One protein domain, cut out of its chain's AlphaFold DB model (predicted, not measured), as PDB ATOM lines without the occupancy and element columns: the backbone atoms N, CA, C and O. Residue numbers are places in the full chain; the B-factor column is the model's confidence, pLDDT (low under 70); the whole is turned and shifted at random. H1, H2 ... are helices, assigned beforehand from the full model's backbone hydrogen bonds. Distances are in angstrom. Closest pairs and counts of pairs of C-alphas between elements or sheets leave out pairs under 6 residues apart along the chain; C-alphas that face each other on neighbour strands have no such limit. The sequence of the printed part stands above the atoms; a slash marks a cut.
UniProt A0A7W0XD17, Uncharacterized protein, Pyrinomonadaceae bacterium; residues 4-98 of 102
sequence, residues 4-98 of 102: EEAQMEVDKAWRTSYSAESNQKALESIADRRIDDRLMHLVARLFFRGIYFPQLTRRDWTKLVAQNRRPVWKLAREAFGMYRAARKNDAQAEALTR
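AT A GLANCE: This is residues 4 to 98 of the 102 residues of an uncharacterized protein of Pyrinomonadaceae bacterium (UniProt A0A7W0XD17). A small body of helices has a long helical arm at one end, the second half of H5, and a shorter one at the other, the first residues of H1. In the body the hairpin of H2 and H3 packs on the first part of H5, H1 comes in with its last residues, and H4 is set crosswise to H5 where the two follow each other. The printed part has 95 residues with five named helices, H1 to H5 in order along the chain, and no named strand; its class is all helix. The whole is only just loose, close to extended, with a radius of gyration of the C-alphas of 18.4 A, and spans 72 by 29 by 18 A, the arms making the length.

IN THESE COORDINATES: The longest helix is H5, residues 69 to 97, 41.6 A from C-alpha 69 at (-12.640, -49.800, -26.176) to C-alpha 97 at (-3.582, -41.765, 13.590). H3, residues 35 to 52, is 26.1 A long. H2 is residues 20 to 28, 12.3 A, and H4 residues 58 to 67, 14.2 A. H1, residues 4 to 17, is 19.9 A long and begins with C-alpha 4 at (5.960, -52.223, -54.789).

HOW THE PARTS SIT: H3 is the hub, touching three helices. H5 touches H3 with residues 75 to 79 alone, opposite ways at a steep tilt of 35.0 degrees, only just steep; their closest C-alphas are those of Ile 35 and Leu 75, 7.1 A apart. H2 and H3 are a helical hairpin and touch at a shallow tilt of 28 degrees, the C-alphas of Leu 27 and Arg 38 closest at 6.4 A. H2 and H5 only just touch, with 3 pairs of C-alphas within 8 A, the closest Gln 24 and Pro 71 at 6.1 A. H1 and H3 touch only at their ends, and only just, with 3 such pairs; the C-alphas of Trp 14 and Tyr 52 are closest, 7.7 A apart. The helix packing is mostly crossed, but only just: of 3 touching pairs given a tilt, 1 is shallow. H4 touches no helix; it is close but not clearly touching to H5, about perpendicular at 87 degrees, with the C-alphas of Val 65 and Val 72 closest at 7.5 A. H1 is apart from H4 and H5. In H1, H2, H3, H4 and H5 every O i to N i+4 pair is within hydrogen-bond range.

THE WHOLE: The C-alphas of Glu 4 and Arg 98 are the two farthest apart, 72.0 A. Residues 4 to 10, which belong to H1, and 83 to 98, of which 83 to 97 belong to H5, stand free; the body without them spans 36 by 24 by 16 A. The printed part has no cut and no long link. Its mean pLDDT is 92.0, and no printed residue is under 70.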
ATOM      1  N   GLU A   4       7.351 -52.534 -55.130       95.62
ATOM      2  CA  GLU A   4       5.960 -52.223 -54.789       95.62
ATOM      3  C   GLU A   4       5.287 -53.366 -54.024       95.62
ATOM      4  O   GLU A   4       4.625 -53.124 -53.013       95.62
ATOM      5  N   GLU A   5       5.487 -54.613 -54.463       95.56
ATOM      6  CA  GLU A   5       4.949 -55.797 -53.783       95.56
ATOM      7  C   GLU A   5       5.465 -55.886 -52.340       95.56
ATOM      8  O   GLU A   5       4.676 -56.073 -51.412       95.56
ATOM      9  N   ALA A   6       6.767 -55.663 -52.130       95.38
ATOM     10  CA  ALA A   6       7.366 -55.661 -50.798       95.38
ATOM     11  C   ALA A   6       6.779 -54.560 -49.895       95.38
ATOM     12  O   ALA A   6       6.454 -54.812 -48.733       95.38
ATOM     13  N   GLN A   7       6.586 -53.345 -50.422       93.06
ATOM     14  CA  GLN A   7       5.986 -52.247 -49.659       93.06
ATOM     15  C   GLN A   7       4.542 -52.566 -49.248       93.06
ATOM     16  O   GLN A   7       4.146 -52.318 -48.107       93.06
ATOM     17  N   MET A   8       3.754 -53.155 -50.152       94.12
ATOM     18  CA  MET A   8       2.378 -53.562 -49.858       94.12
ATOM     19  C   MET A   8       2.308 -54.616 -48.749       94.12
ATOM     20  O   MET A   8       1.420 -54.558 -47.889       94.12
ATOM     21  N   GLU A   9       3.233 -55.574 -48.747       95.00
ATOM     22  CA  GLU A   9       3.317 -56.594 -47.705       95.00
ATOM     23  C   GLU A   9       3.671 -55.996 -46.342       95.00
ATOM     24  O   GLU A   9       3.011 -56.319 -45.348       95.00
ATOM     25  N   VAL A  10       4.643 -55.078 -46.291       92.62
ATOM     26  CA  VAL A  10       5.034 -54.371 -45.059       92.62
ATOM     27  C   VAL A  10       3.861 -53.573 -44.494       92.62
ATOM     28  O   VAL A  10       3.511 -53.726 -43.318       92.62
ATOM     29  N   ASP A  11       3.181 -52.790 -45.333       91.00
ATOM     30  CA  ASP A  11       2.015 -52.005 -44.929       91.00
ATOM     31  C   ASP A  11       0.907 -52.902 -44.365       91.00
ATOM     32  O   ASP A  11       0.325 -52.619 -43.311       91.00
ATOM     33  N   LYS A  12       0.620 -54.020 -45.040       93.06
ATOM     34  CA  LYS A  12      -0.371 -55.004 -44.590       93.06
ATOM     35  C   LYS A  12       0.028 -55.622 -43.249       93.06
ATOM     36  O   LYS A  12      -0.816 -55.721 -42.348       93.06
ATOM     37  N   ALA A  13       1.289 -56.013 -43.094       93.56
ATOM     38  CA  ALA A  13       1.813 -56.606 -41.869       93.56
ATOM     39  C   ALA A  13       1.711 -55.634 -40.685       93.56
ATOM     40  O   ALA A  13       1.227 -56.008 -39.612       93.56
ATOM     41  N   TRP A  14       2.072 -54.365 -40.876       92.69
ATOM     42  CA  TRP A  14       1.967 -53.338 -39.839       92.69
ATOM     43  C   TRP A  14       0.514 -53.011 -39.481       92.69
ATOM     44  O   TRP A  14       0.176 -52.955 -38.294       92.69
ATOM     45  N   ARG A  15      -0.388 -52.874 -40.468       91.62
ATOM     46  CA  ARG A  15      -1.829 -52.655 -40.207       91.62
ATOM     47  C   ARG A  15      -2.428 -53.781 -39.376       91.62
ATOM     48  O   ARG A  15      -3.228 -53.515 -38.475       91.62
ATOM     49  N   THR A  16      -2.027 -55.013 -39.677       94.12
ATOM     50  CA  THR A  16      -2.468 -56.221 -38.974       94.12
ATOM     51  C   THR A  16      -1.898 -56.261 -37.559       94.12
ATOM     52  O   THR A  16      -2.643 -56.465 -36.599       94.12
ATOM     53  N   SER A  17      -0.602 -55.981 -37.404       94.44
ATOM     54  CA  SER A  17       0.106 -55.990 -36.118       94.44
ATOM     55  C   SER A  17      -0.474 -54.985 -35.122       94.44
ATOM     56  O   SER A  17      -0.643 -55.309 -33.950       94.44
ATOM     57  N   TYR A  18      -0.853 -53.791 -35.579       93.88
ATOM     58  CA  TYR A  18      -1.433 -52.742 -34.731       93.88
ATOM     59  C   TYR A  18      -2.957 -52.626 -34.856       93.88
ATOM     60  O   TYR A  18      -3.529 -51.561 -34.592       93.88
ATOM     61  N   SER A  19      -3.636 -53.683 -35.311       93.75
ATOM     62  CA  SER A  19      -5.099 -53.742 -35.306       93.75
ATOM     63  C   SER A  19      -5.637 -53.791 -33.869       93.75
ATOM     64  O   SER A  19      -4.934 -54.189 -32.940       93.75
ATOM     65  N   ALA A  20      -6.899 -53.400 -33.669       94.62
ATOM     66  CA  ALA A  20      -7.524 -53.463 -32.347       94.62
ATOM     67  C   ALA A  20      -7.546 -54.894 -31.775       94.62
ATOM     68  O   ALA A  20      -7.353 -55.080 -30.576       94.62
ATOM     69  N   GLU A  21      -7.725 -55.902 -32.634       96.31
ATOM     70  CA  GLU A  21      -7.678 -57.312 -32.244       96.31
ATOM     71  C   GLU A  21      -6.269 -57.729 -31.803       96.31
ATOM     72  O   GLU A  21      -6.103 -58.312 -30.735       96.31
ATOM     73  N   SER A  22      -5.241 -57.376 -32.577       96.81
ATOM     74  CA  SER A  22      -3.848 -57.674 -32.225       96.81
ATOM     75  C   SER A  22      -3.412 -56.957 -30.948       96.81
ATOM     76  O   SER A  22      -2.697 -57.535 -30.135       96.81
ATOM     77  N   ASN A  23      -3.874 -55.723 -30.723       96.81
ATOM     78  CA  ASN A  23      -3.637 -55.007 -29.470       96.81
ATOM     79  C   ASN A  23      -4.312 -55.703 -28.281       96.81
ATOM     80  O   ASN A  23      -3.714 -55.790 -27.210       96.81
ATOM     81  N   GLN A  24      -5.535 -56.214 -28.461       97.06
ATOM     82  CA  GLN A  24      -6.217 -56.991 -27.430       97.06
ATOM     83  C   GLN A  24      -5.434 -58.272 -27.105       97.06
ATOM     84  O   GLN A  24      -5.126 -58.495 -25.937       97.06
ATOM     85  N   LYS A  25      -5.041 -59.055 -28.119       97.69
ATOM     86  CA  LYS A  25      -4.237 -60.278 -27.937       97.69
ATOM     87  C   LYS A  25      -2.906 -59.991 -27.242       97.69
ATOM     88  O   LYS A  25      -2.533 -60.710 -26.322       97.69
ATOM     89  N   ALA A  26      -2.228 -58.910 -27.630       97.00
ATOM     90  CA  ALA A  26      -0.979 -58.495 -26.999       97.00
ATOM     91  C   ALA A  26      -1.163 -58.185 -25.506       97.00
ATOM     92  O   ALA A  26      -0.327 -58.570 -24.697       97.00
ATOM     93  N   LEU A  27      -2.268 -57.539 -25.117       97.62
ATOM     94  CA  LEU A  27      -2.572 -57.272 -23.707       97.62
ATOM     95  C   LEU A  27      -3.016 -58.516 -22.937       97.62
ATOM     96  O   LEU A  27      -2.757 -58.613 -21.741       97.62
ATOM     97  N   GLU A  28      -3.691 -59.454 -23.596       96.81
ATOM     98  CA  GLU A  28      -4.050 -60.746 -23.011       96.81
ATOM     99  C   GLU A  28      -2.809 -61.600 -22.736       96.81
ATOM    100  O   GLU A  28      -2.724 -62.199 -21.668       96.81
ATOM    101  N   SER A  29      -1.806 -61.579 -23.623       97.62
ATOM    102  CA  SER A  29      -0.548 -62.313 -23.419       97.62
ATOM    103  C   SER A  29       0.322 -61.781 -22.279       97.62
ATOM    104  O   SER A  29       1.242 -62.470 -21.857       97.62
ATOM    105  N   ILE A  30       0.046 -60.569 -21.791       97.06
ATOM    106  CA  ILE A  30       0.727 -59.965 -20.635       97.06
ATOM    107  C   ILE A  30      -0.256 -59.661 -19.495       97.06
ATOM    108  O   ILE A  30      -0.031 -58.747 -18.702       97.06
ATOM    109  N   ALA A  31      -1.387 -60.371 -19.435       95.88
ATOM    110  CA  ALA A  31      -2.446 -60.113 -18.458       95.88
ATOM    111  C   ALA A  31      -1.999 -60.299 -16.997       95.88
ATOM    112  O   ALA A  31      -2.596 -59.700 -16.106       95.88
ATOM    113  N   ASP A  32      -0.965 -61.107 -16.771       96.06
ATOM    114  CA  ASP A  32      -0.304 -61.362 -15.488       96.06
ATOM    115  C   ASP A  32       0.597 -60.204 -15.028       96.06
ATOM    116  O   ASP A  32       0.937 -60.110 -13.848       96.06
ATOM    117  N   ARG A  33       0.971 -59.297 -15.939       96.75
ATOM    118  CA  ARG A  33       1.809 -58.138 -15.626       96.75
ATOM    119  C   ARG A  33       1.032 -57.062 -14.884       96.75
ATOM    120  O   ARG A  33      -0.202 -56.965 -14.939       96.75
ATOM    121  N   ARG A  34       1.789 -56.201 -14.205       95.50
ATOM    122  CA  ARG A  34       1.238 -55.063 -13.477       95.50
ATOM    123  C   ARG A  34       0.485 -54.125 -14.430       95.50
ATOM    124  O   ARG A  34       0.688 -54.119 -15.648       95.50
ATOM    125  N   ILE A  35      -0.445 -53.354 -13.872       94.88
ATOM    126  CA  ILE A  35      -1.313 -52.474 -14.661       94.88
ATOM    127  C   ILE A  35      -0.527 -51.381 -15.404       94.88
ATOM    128  O   ILE A  35      -0.898 -51.019 -16.518       94.88
ATOM    129  N   ASP A  36       0.559 -50.885 -14.809       94.44
ATOM    130  CA  ASP A  36       1.474 -49.895 -15.381       94.44
ATOM    131  C   ASP A  36       2.167 -50.444 -16.634       94.44
ATOM    132  O   ASP A  36       2.110 -49.796 -17.680       94.44
ATOM    133  N   ASP A  37       2.691 -51.671 -16.580       96.62
ATOM    134  CA  ASP A  37       3.292 -52.344 -17.741       96.62
ATOM    135  C   ASP A  37       2.290 -52.477 -18.897       96.62
ATOM    136  O   ASP A  37       2.578 -52.140 -20.049       96.62
ATOM    137  N   ARG A  38       1.069 -52.933 -18.589       97.31
ATOM    138  CA  ARG A  38       0.001 -53.117 -19.583       97.31
ATOM    139  C   ARG A  38      -0.469 -51.798 -20.186       97.31
ATOM    140  O   ARG A  38      -0.714 -51.727 -21.392       97.31
ATOM    141  N   LEU A  39      -0.588 -50.753 -19.370       96.25
ATOM    142  CA  LEU A  39      -0.958 -49.420 -19.833       96.25
ATOM    143  C   LEU A  39       0.111 -48.859 -20.773       96.25
ATOM    144  O   LEU A  39      -0.225 -48.421 -21.874       96.25
ATOM    145  N   MET A  40       1.384 -48.928 -20.376       97.12
ATOM    146  CA  MET A  40       2.498 -48.470 -21.209       97.12
ATOM    147  C   MET A  40       2.579 -49.252 -22.516       97.12
ATOM    148  O   MET A  40       2.751 -48.653 -23.578       97.12
ATOM    149  N   HIS A  41       2.353 -50.568 -22.474       97.12
ATOM    150  CA  HIS A  41       2.316 -51.391 -23.678       97.12
ATOM    151  C   HIS A  41       1.194 -50.958 -24.632       97.12
ATOM    152  O   HIS A  41       1.437 -50.776 -25.825       97.12
ATOM    153  N   LEU A  42      -0.028 -50.736 -24.131       96.38
ATOM    154  CA  LEU A  42      -1.134 -50.249 -24.960       96.38
ATOM    155  C   LEU A  42      -0.805 -48.889 -25.583       96.38
ATOM    156  O   LEU A  42      -0.954 -48.723 -26.791       96.38
ATOM    157  N   VAL A  43      -0.332 -47.938 -24.775       94.75
ATOM    158  CA  VAL A  43       0.022 -46.584 -25.222       94.75
ATOM    159  C   VAL A  43       1.077 -46.636 -26.327       94.75
ATOM    160  O   VAL A  43       0.870 -46.051 -27.392       94.75
ATOM    161  N   ALA A  44       2.150 -47.407 -26.133       95.12
ATOM    162  CA  ALA A  44       3.193 -47.593 -27.136       95.12
ATOM    163  C   ALA A  44       2.622 -48.118 -28.464       95.12
ATOM    164  O   ALA A  44       2.918 -47.570 -29.525       95.12
ATOM    165  N   ARG A  45       1.736 -49.124 -28.427       94.69
ATOM    166  CA  ARG A  45       1.105 -49.672 -29.643       94.69
ATOM    167  C   ARG A  45       0.244 -48.652 -30.386       94.69
ATOM    168  O   ARG A  45       0.235 -48.660 -31.617       94.69
ATOM    169  N   LEU A  46      -0.470 -47.773 -29.677       93.12
ATOM    170  CA  LEU A  46      -1.262 -46.710 -30.311       93.12
ATOM    171  C   LEU A  46      -0.361 -45.656 -30.974       93.12
ATOM    172  O   LEU A  46      -0.659 -45.224 -32.089       93.12
ATOM    173  N   PHE A  47       0.758 -45.296 -30.338       90.94
ATOM    174  CA  PHE A  47       1.742 -44.375 -30.914       90.94
ATOM    175  C   PHE A  47       2.463 -44.963 -32.124       90.94
ATOM    176  O   PHE A  47       2.519 -44.304 -33.159       90.94
ATOM    177  N   PHE A  48       2.935 -46.212 -32.058       89.69
ATOM    178  CA  PHE A  48       3.551 -46.868 -33.215       89.69
ATOM    179  C   PHE A  48       2.584 -46.946 -34.396       89.69
ATOM    180  O   PHE A  48       2.967 -46.651 -35.526       89.69
ATOM    181  N   ARG A  49       1.299 -47.223 -34.142       88.94
ATOM    182  CA  ARG A  49       0.272 -47.132 -35.184       88.94
ATOM    183  C   ARG A  49       0.201 -45.734 -35.807       88.94
ATOM    184  O   ARG A  49      -0.012 -45.638 -37.006       88.94
ATOM    185  N   GLY A  50       0.334 -44.674 -35.010       84.19
ATOM    186  CA  GLY A  50       0.316 -43.285 -35.478       84.19
ATOM    187  C   GLY A  50       1.554 -42.876 -36.280       84.19
ATOM    188  O   GLY A  50       1.413 -42.090 -37.207       84.19
ATOM    189  N   ILE A  51       2.731 -43.426 -35.966       81.75
ATOM    190  CA  ILE A  51       3.977 -43.170 -36.712       81.75
ATOM    191  C   ILE A  51       3.918 -43.824 -38.099       81.75
ATOM    192  O   ILE A  51       4.272 -43.195 -39.089       81.75
ATOM    193  N   TYR A  52       3.430 -45.068 -38.179       79.00
ATOM    194  CA  TYR A  52       3.352 -45.816 -39.439       79.00
ATOM    195  C   TYR A  52       2.110 -45.488 -40.280       79.00
ATOM    196  O   TYR A  52       2.141 -45.577 -41.503       79.00
ATOM    197  N   PHE A  53       1.009 -45.092 -39.637       79.62
ATOM    198  CA  PHE A  53      -0.225 -44.659 -40.291       79.62
ATOM    199  C   PHE A  53      -0.622 -43.304 -39.704       79.62
ATOM    200  O   PHE A  53      -1.332 -43.286 -38.691       79.62
ATOM    201  N   PRO A  54      -0.161 -42.187 -40.301       75.31
ATOM    202  CA  PRO A  54      -0.331 -40.850 -39.747       75.31
ATOM    203  C   PRO A  54      -1.777 -40.577 -39.328       75.31
ATOM    204  O   PRO A  54      -2.685 -40.482 -40.152       75.31
ATOM    205  N   GLN A  55      -1.990 -40.468 -38.018       74.06
ATOM    206  CA  GLN A  55      -3.256 -40.063 -37.411       74.06
ATOM    207  C   GLN A  55      -3.186 -38.567 -37.131       74.06
ATOM    208  O   GLN A  55      -2.731 -38.136 -36.071       74.06
ATOM    209  N   LEU A  56      -3.582 -37.771 -38.121       71.81
ATOM    210  CA  LEU A  56      -3.353 -36.325 -38.127       71.81
ATOM    211  C   LEU A  56      -4.437 -35.550 -37.376       71.81
ATOM    212  O   LEU A  56      -4.214 -34.410 -36.970       71.81
ATOM    213  N   THR A  57      -5.613 -36.150 -37.171       85.75
ATOM    214  CA  THR A  57      -6.750 -35.450 -36.572       85.75
ATOM    215  C   THR A  57      -7.125 -36.012 -35.207       85.75
ATOM    216  O   THR A  57      -7.022 -37.209 -34.938       85.75
ATOM    217  N   ARG A  58      -7.674 -35.151 -34.340       86.75
ATOM    218  CA  ARG A  58      -8.284 -35.579 -33.067       86.75
ATOM    219  C   ARG A  58      -9.348 -36.662 -33.277       86.75
ATOM    220  O   ARG A  58      -9.487 -37.551 -32.446       86.75
ATOM    221  N   ARG A  59     -10.077 -36.615 -34.400       89.12
ATOM    222  CA  ARG A  59     -11.096 -37.610 -34.758       89.12
ATOM    223  C   ARG A  59     -10.487 -38.992 -34.995       89.12
ATOM    224  O   ARG A  59     -11.092 -39.980 -34.581       89.12
ATOM    225  N   ASP A  60      -9.309 -39.064 -35.611       88.69
ATOM    226  CA  ASP A  60      -8.606 -40.329 -35.848       88.69
ATOM    227  C   ASP A  60      -8.171 -40.969 -34.532       88.69
ATOM    228  O   ASP A  60      -8.421 -42.154 -34.316       88.69
ATOM    229  N   TRP A  61      -7.639 -40.162 -33.610       88.62
ATOM    230  CA  TRP A  61      -7.287 -40.608 -32.262       88.62
ATOM    231  C   TRP A  61      -8.508 -41.078 -31.467       88.62
ATOM    232  O   TRP A  61      -8.486 -42.168 -30.894       88.62
ATOM    233  N   THR A  62      -9.613 -40.326 -31.484       90.38
ATOM    234  CA  THR A  62     -10.859 -40.748 -30.822       90.38
ATOM    235  C   THR A  62     -11.385 -42.056 -31.408       90.38
ATOM    236  O   THR A  62     -11.769 -42.962 -30.666       90.38
ATOM    237  N   LYS A  63     -11.369 -42.198 -32.740       91.94
ATOM    238  CA  LYS A  63     -11.754 -43.441 -33.418       91.94
ATOM    239  C   LYS A  63     -10.833 -44.592 -33.018       91.94
ATOM    240  O   LYS A  63     -11.328 -45.688 -32.762       91.94
ATOM    241  N   LEU A  64      -9.527 -44.357 -32.928       90.88
ATOM    242  CA  LEU A  64      -8.561 -45.371 -32.524       90.88
ATOM    243  C   LEU A  64      -8.810 -45.851 -31.088       90.88
ATOM    244  O   LEU A  64      -8.855 -47.058 -30.840       90.88
ATOM    245  N   VAL A  65      -9.027 -44.929 -30.148       91.31
ATOM    246  CA  VAL A  65      -9.371 -45.272 -28.760       91.31
ATOM    247  C   VAL A  65     -10.691 -46.047 -28.715       91.31
ATOM    248  O   VAL A  65     -10.769 -47.084 -28.059       91.31
ATOM    249  N   ALA A  66     -11.704 -45.622 -29.477       93.12
ATOM    250  CA  ALA A  66     -12.993 -46.311 -29.558       93.12
ATOM    251  C   ALA A  66     -12.885 -47.731 -30.147       93.12
ATOM    252  O   ALA A  66     -13.579 -48.646 -29.698       93.12
ATOM    253  N   GLN A  67     -11.995 -47.952 -31.119       94.44
ATOM    254  CA  GLN A  67     -11.692 -49.289 -31.642       94.44
ATOM    255  C   GLN A  67     -11.031 -50.180 -30.578       94.44
ATOM    256  O   GLN A  67     -11.307 -51.375 -30.521       94.44
ATOM    257  N   ASN A  68     -10.233 -49.594 -29.682       95.38
ATOM    258  CA  ASN A  68      -9.593 -50.271 -28.551       95.38
ATOM    259  C   ASN A  68     -10.434 -50.185 -27.255       95.38
ATOM    260  O   ASN A  68      -9.905 -50.323 -26.154       95.38
ATOM    261  N   ARG A  69     -11.762 -49.997 -27.349       94.25
ATOM    262  CA  ARG A  69     -12.640 -49.800 -26.176       94.25
ATOM    263  C   ARG A  69     -12.558 -50.909 -25.127       94.25
ATOM    264  O   ARG A  69     -12.645 -50.624 -23.941       94.25
ATOM    265  N   ARG A  70     -12.394 -52.171 -25.545       94.69
ATOM    266  CA  ARG A  70     -12.321 -53.326 -24.634       94.69
ATOM    267  C   ARG A  70     -11.093 -53.255 -23.718       94.69
ATOM    268  O   ARG A  70     -11.289 -53.224 -22.502       94.69
ATOM    269  N   PRO A  71      -9.855 -53.201 -24.246       94.00
ATOM    270  CA  PRO A  71      -8.679 -53.083 -23.393       94.00
ATOM    271  C   PRO A  71      -8.663 -51.779 -22.587       94.00
ATOM    272  O   PRO A  71      -8.329 -51.815 -21.406       94.00
ATOM    273  N   VAL A  72      -9.107 -50.662 -23.174       94.88
ATOM    274  CA  VAL A  72      -9.218 -49.376 -22.463       94.88
ATOM    275  C   VAL A  72     -10.156 -49.490 -21.262       94.88
ATOM    276  O   VAL A  72      -9.779 -49.118 -20.155       94.88
ATOM    277  N   TRP A  73     -11.353 -50.055 -21.440       95.81
ATOM    278  CA  TRP A  73     -12.323 -50.201 -20.353       95.81
ATOM    279  C   TRP A  73     -11.842 -51.165 -19.264       95.81
ATOM    280  O   TRP A  73     -12.020 -50.893 -18.078       95.81
ATOM    281  N   LYS A  74     -11.179 -52.267 -19.646       94.25
ATOM    282  CA  LYS A  74     -10.593 -53.224 -18.695       94.25
ATOM    283  C   LYS A  74      -9.547 -52.548 -17.802       94.25
ATOM    284  O   LYS A  74      -9.653 -52.654 -16.581       94.25
ATOM    285  N   LEU A  75      -8.596 -51.831 -18.403       94.75
ATOM    286  CA  LEU A  75      -7.550 -51.109 -17.671       94.75
ATOM    287  C   LEU A  75      -8.133 -49.967 -16.831       94.75
ATOM    288  O   LEU A  75      -7.758 -49.812 -15.674       94.75
ATOM    289  N   ALA A  76      -9.103 -49.218 -17.359       94.81
ATOM    290  CA  ALA A  76      -9.761 -48.142 -16.619       94.81
ATOM    291  C   ALA A  76     -10.486 -48.655 -15.364       94.81
ATOM    292  O   ALA A  76     -10.364 -48.064 -14.292       94.81
ATOM    293  N   ARG A  77     -11.209 -49.779 -15.470       95.44
ATOM    294  CA  ARG A  77     -11.902 -50.398 -14.330       95.44
ATOM    295  C   ARG A  77     -10.922 -50.861 -13.251       95.44
ATOM    296  O   ARG A  77     -11.198 -50.696 -12.066       95.44
ATOM    297  N   GLU A  78      -9.798 -51.440 -13.657       94.06
ATOM    298  CA  GLU A  78      -8.754 -51.907 -12.744       94.06
ATOM    299  C   GLU A  78      -8.066 -50.735 -12.029       94.06
ATOM    300  O   GLU A  78      -8.008 -50.718 -10.800       94.06
ATOM    301  N   ALA A  79      -7.667 -49.702 -12.778       93.06
ATOM    302  CA  ALA A  79      -7.071 -48.485 -12.229       93.06
ATOM    303  C   ALA A  79      -8.015 -47.793 -11.233       93.06
ATOM    304  O   ALA A  79      -7.599 -47.387 -10.149       93.06
ATOM    305  N   PHE A  80      -9.306 -47.711 -11.561       94.94
ATOM    306  CA  PHE A  80     -10.313 -47.151 -10.664       94.94
ATOM    307  C   PHE A  80     -10.494 -47.985  -9.389       94.94
ATOM    308  O   PHE A  80     -10.646 -47.426  -8.302       94.94
ATOM    309  N   GLY A  81     -10.447 -49.316  -9.498       94.75
ATOM    310  CA  GLY A  81     -10.466 -50.217  -8.346       94.75
ATOM    311  C   GLY A  81      -9.288 -49.967  -7.401       94.75
ATOM    312  O   GLY A  81      -9.494 -49.798  -6.199       94.75
ATOM    313  N   MET A  82      -8.075 -49.858  -7.951       91.88
ATOM    314  CA  MET A  82      -6.862 -49.551  -7.185       91.88
ATOM    315  C   MET A  82      -6.930 -48.172  -6.527       91.88
ATOM    316  O   MET A  82      -6.648 -48.049  -5.338       91.88
ATOM    317  N   TYR A  83      -7.373 -47.151  -7.262       92.44
ATOM    318  CA  TYR A  83      -7.540 -45.796  -6.733       92.44
ATOM    319  C   TYR A  83      -8.517 -45.753  -5.548       92.44
ATOM    320  O   TYR A  83      -8.234 -45.147  -4.514       92.44
ATOM    321  N   ARG A  84      -9.661 -46.440  -5.656       94.00
ATOM    322  CA  ARG A  84     -10.638 -46.521  -4.559       94.00
ATOM    323  C   ARG A  84     -10.096 -47.267  -3.346       94.00
ATOM    324  O   ARG A  84     -10.401 -46.870  -2.224       94.00
ATOM    325  N   ALA A  85      -9.332 -48.336  -3.563       92.75
ATOM    326  CA  ALA A  85      -8.707 -49.093  -2.485       92.75
ATOM    327  C   ALA A  85      -7.656 -48.250  -1.749       92.75
ATOM    328  O   ALA A  85      -7.715 -48.163  -0.527       92.75
ATOM    329  N   ALA A  86      -6.777 -47.561  -2.485       91.50
ATOM    330  CA  ALA A  86      -5.783 -46.654  -1.914       91.50
ATOM    331  C   ALA A  86      -6.448 -45.576  -1.048       91.50
ATOM    332  O   ALA A  86      -6.158 -45.473   0.137       91.50
ATOM    333  N   ARG A  87      -7.465 -44.891  -1.584       92.38
ATOM    334  CA  ARG A  87      -8.201 -43.863  -0.836       92.38
ATOM    335  C   ARG A  87      -8.886 -44.402   0.428       92.38
ATOM    336  O   ARG A  87      -8.996 -43.685   1.420       92.38
ATOM    337  N   LYS A  88      -9.394 -45.639   0.402       92.75
ATOM    338  CA  LYS A  88      -9.977 -46.271   1.597       92.75
ATOM    339  C   LYS A  88      -8.902 -46.529   2.653       92.75
ATOM    340  O   LYS A  88      -9.151 -46.260   3.824       92.75
ATOM    341  N   ASN A  89      -7.741 -47.029   2.239       91.81
ATOM    342  CA  ASN A  89      -6.620 -47.292   3.135       91.81
ATOM    343  C   ASN A  89      -6.095 -45.991   3.755       91.81
ATOM    344  O   ASN A  89      -5.875 -45.957   4.961       91.81
ATOM    345  N   ASP A  90      -5.995 -44.914   2.972       90.38
ATOM    346  CA  ASP A  90      -5.582 -43.592   3.459       90.38
ATOM    347  C   ASP A  90      -6.559 -43.056   4.513       90.38
ATOM    348  O   ASP A  90      -6.145 -42.639   5.590       90.38
ATOM    349  N   ALA A  91      -7.869 -43.153   4.257       89.56
ATOM    350  CA  ALA A  91      -8.893 -42.740   5.218       89.56
ATOM    351  C   ALA A  91      -8.865 -43.579   6.511       89.56
ATOM    352  O   ALA A  91      -9.124 -43.065   7.598       89.56
ATOM    353  N   GLN A  92      -8.553 -44.876   6.411       87.50
ATOM    354  CA  GLN A  92      -8.380 -45.745   7.577       87.50
ATOM    355  C   GLN A  92      -7.108 -45.399   8.359       87.50
ATOM    356  O   GLN A  92      -7.150 -45.348   9.585       87.50
ATOM    357  N   ALA A  93      -5.999 -45.120   7.670       87.31
ATOM    358  CA  ALA A  93      -4.757 -44.683   8.296       87.31
ATOM    359  C   ALA A  93      -4.930 -43.335   9.015       87.31
ATOM    360  O   ALA A  93      -4.470 -43.185  10.145       87.31
ATOM    361  N   GLU A  94      -5.652 -42.386   8.415       87.88
ATOM    362  CA  GLU A  94      -5.998 -41.102   9.042       87.88
ATOM    363  C   GLU A  94      -6.872 -41.295  10.294       87.88
ATOM    364  O   GLU A  94      -6.629 -40.681  11.332       87.88
ATOM    365  N   ALA A  95      -7.857 -42.197  10.242       85.31
ATOM    366  CA  ALA A  95      -8.703 -42.502  11.396       85.31
ATOM    367  C   ALA A  95      -7.930 -43.162  12.555       85.31
ATOM    368  O   ALA A  95      -8.233 -42.887  13.712       85.31
ATOM    369  N   LEU A  96      -6.935 -44.006  12.259       83.62
ATOM    370  CA  LEU A  96      -6.096 -44.679  13.262       83.62
ATOM    371  C   LEU A  96      -5.023 -43.765  13.872       83.62
ATOM    372  O   LEU A  96      -4.560 -44.021  14.979       83.62
ATOM    373  N   THR A  97      -4.611 -42.722  13.150       82.81
ATOM    374  CA  THR A  97      -3.582 -41.765  13.590       82.81
ATOM    375  C   THR A  97      -4.163 -40.523  14.264       82.81
ATOM    376  O   THR A  97      -3.409 -39.758  14.868       82.81
ATOM    377  N   ARG A  98      -5.491 -40.320  14.223       74.06
ATOM    378  CA  ARG A  98      -6.152 -39.253  14.985       74.06
ATOM    379  C   ARG A  98      -5.970 -39.508  16.487       74.06
ATOM    380  O   ARG A  98      -6.470 -40.521  16.980       74.06
TER     381      ARG A  98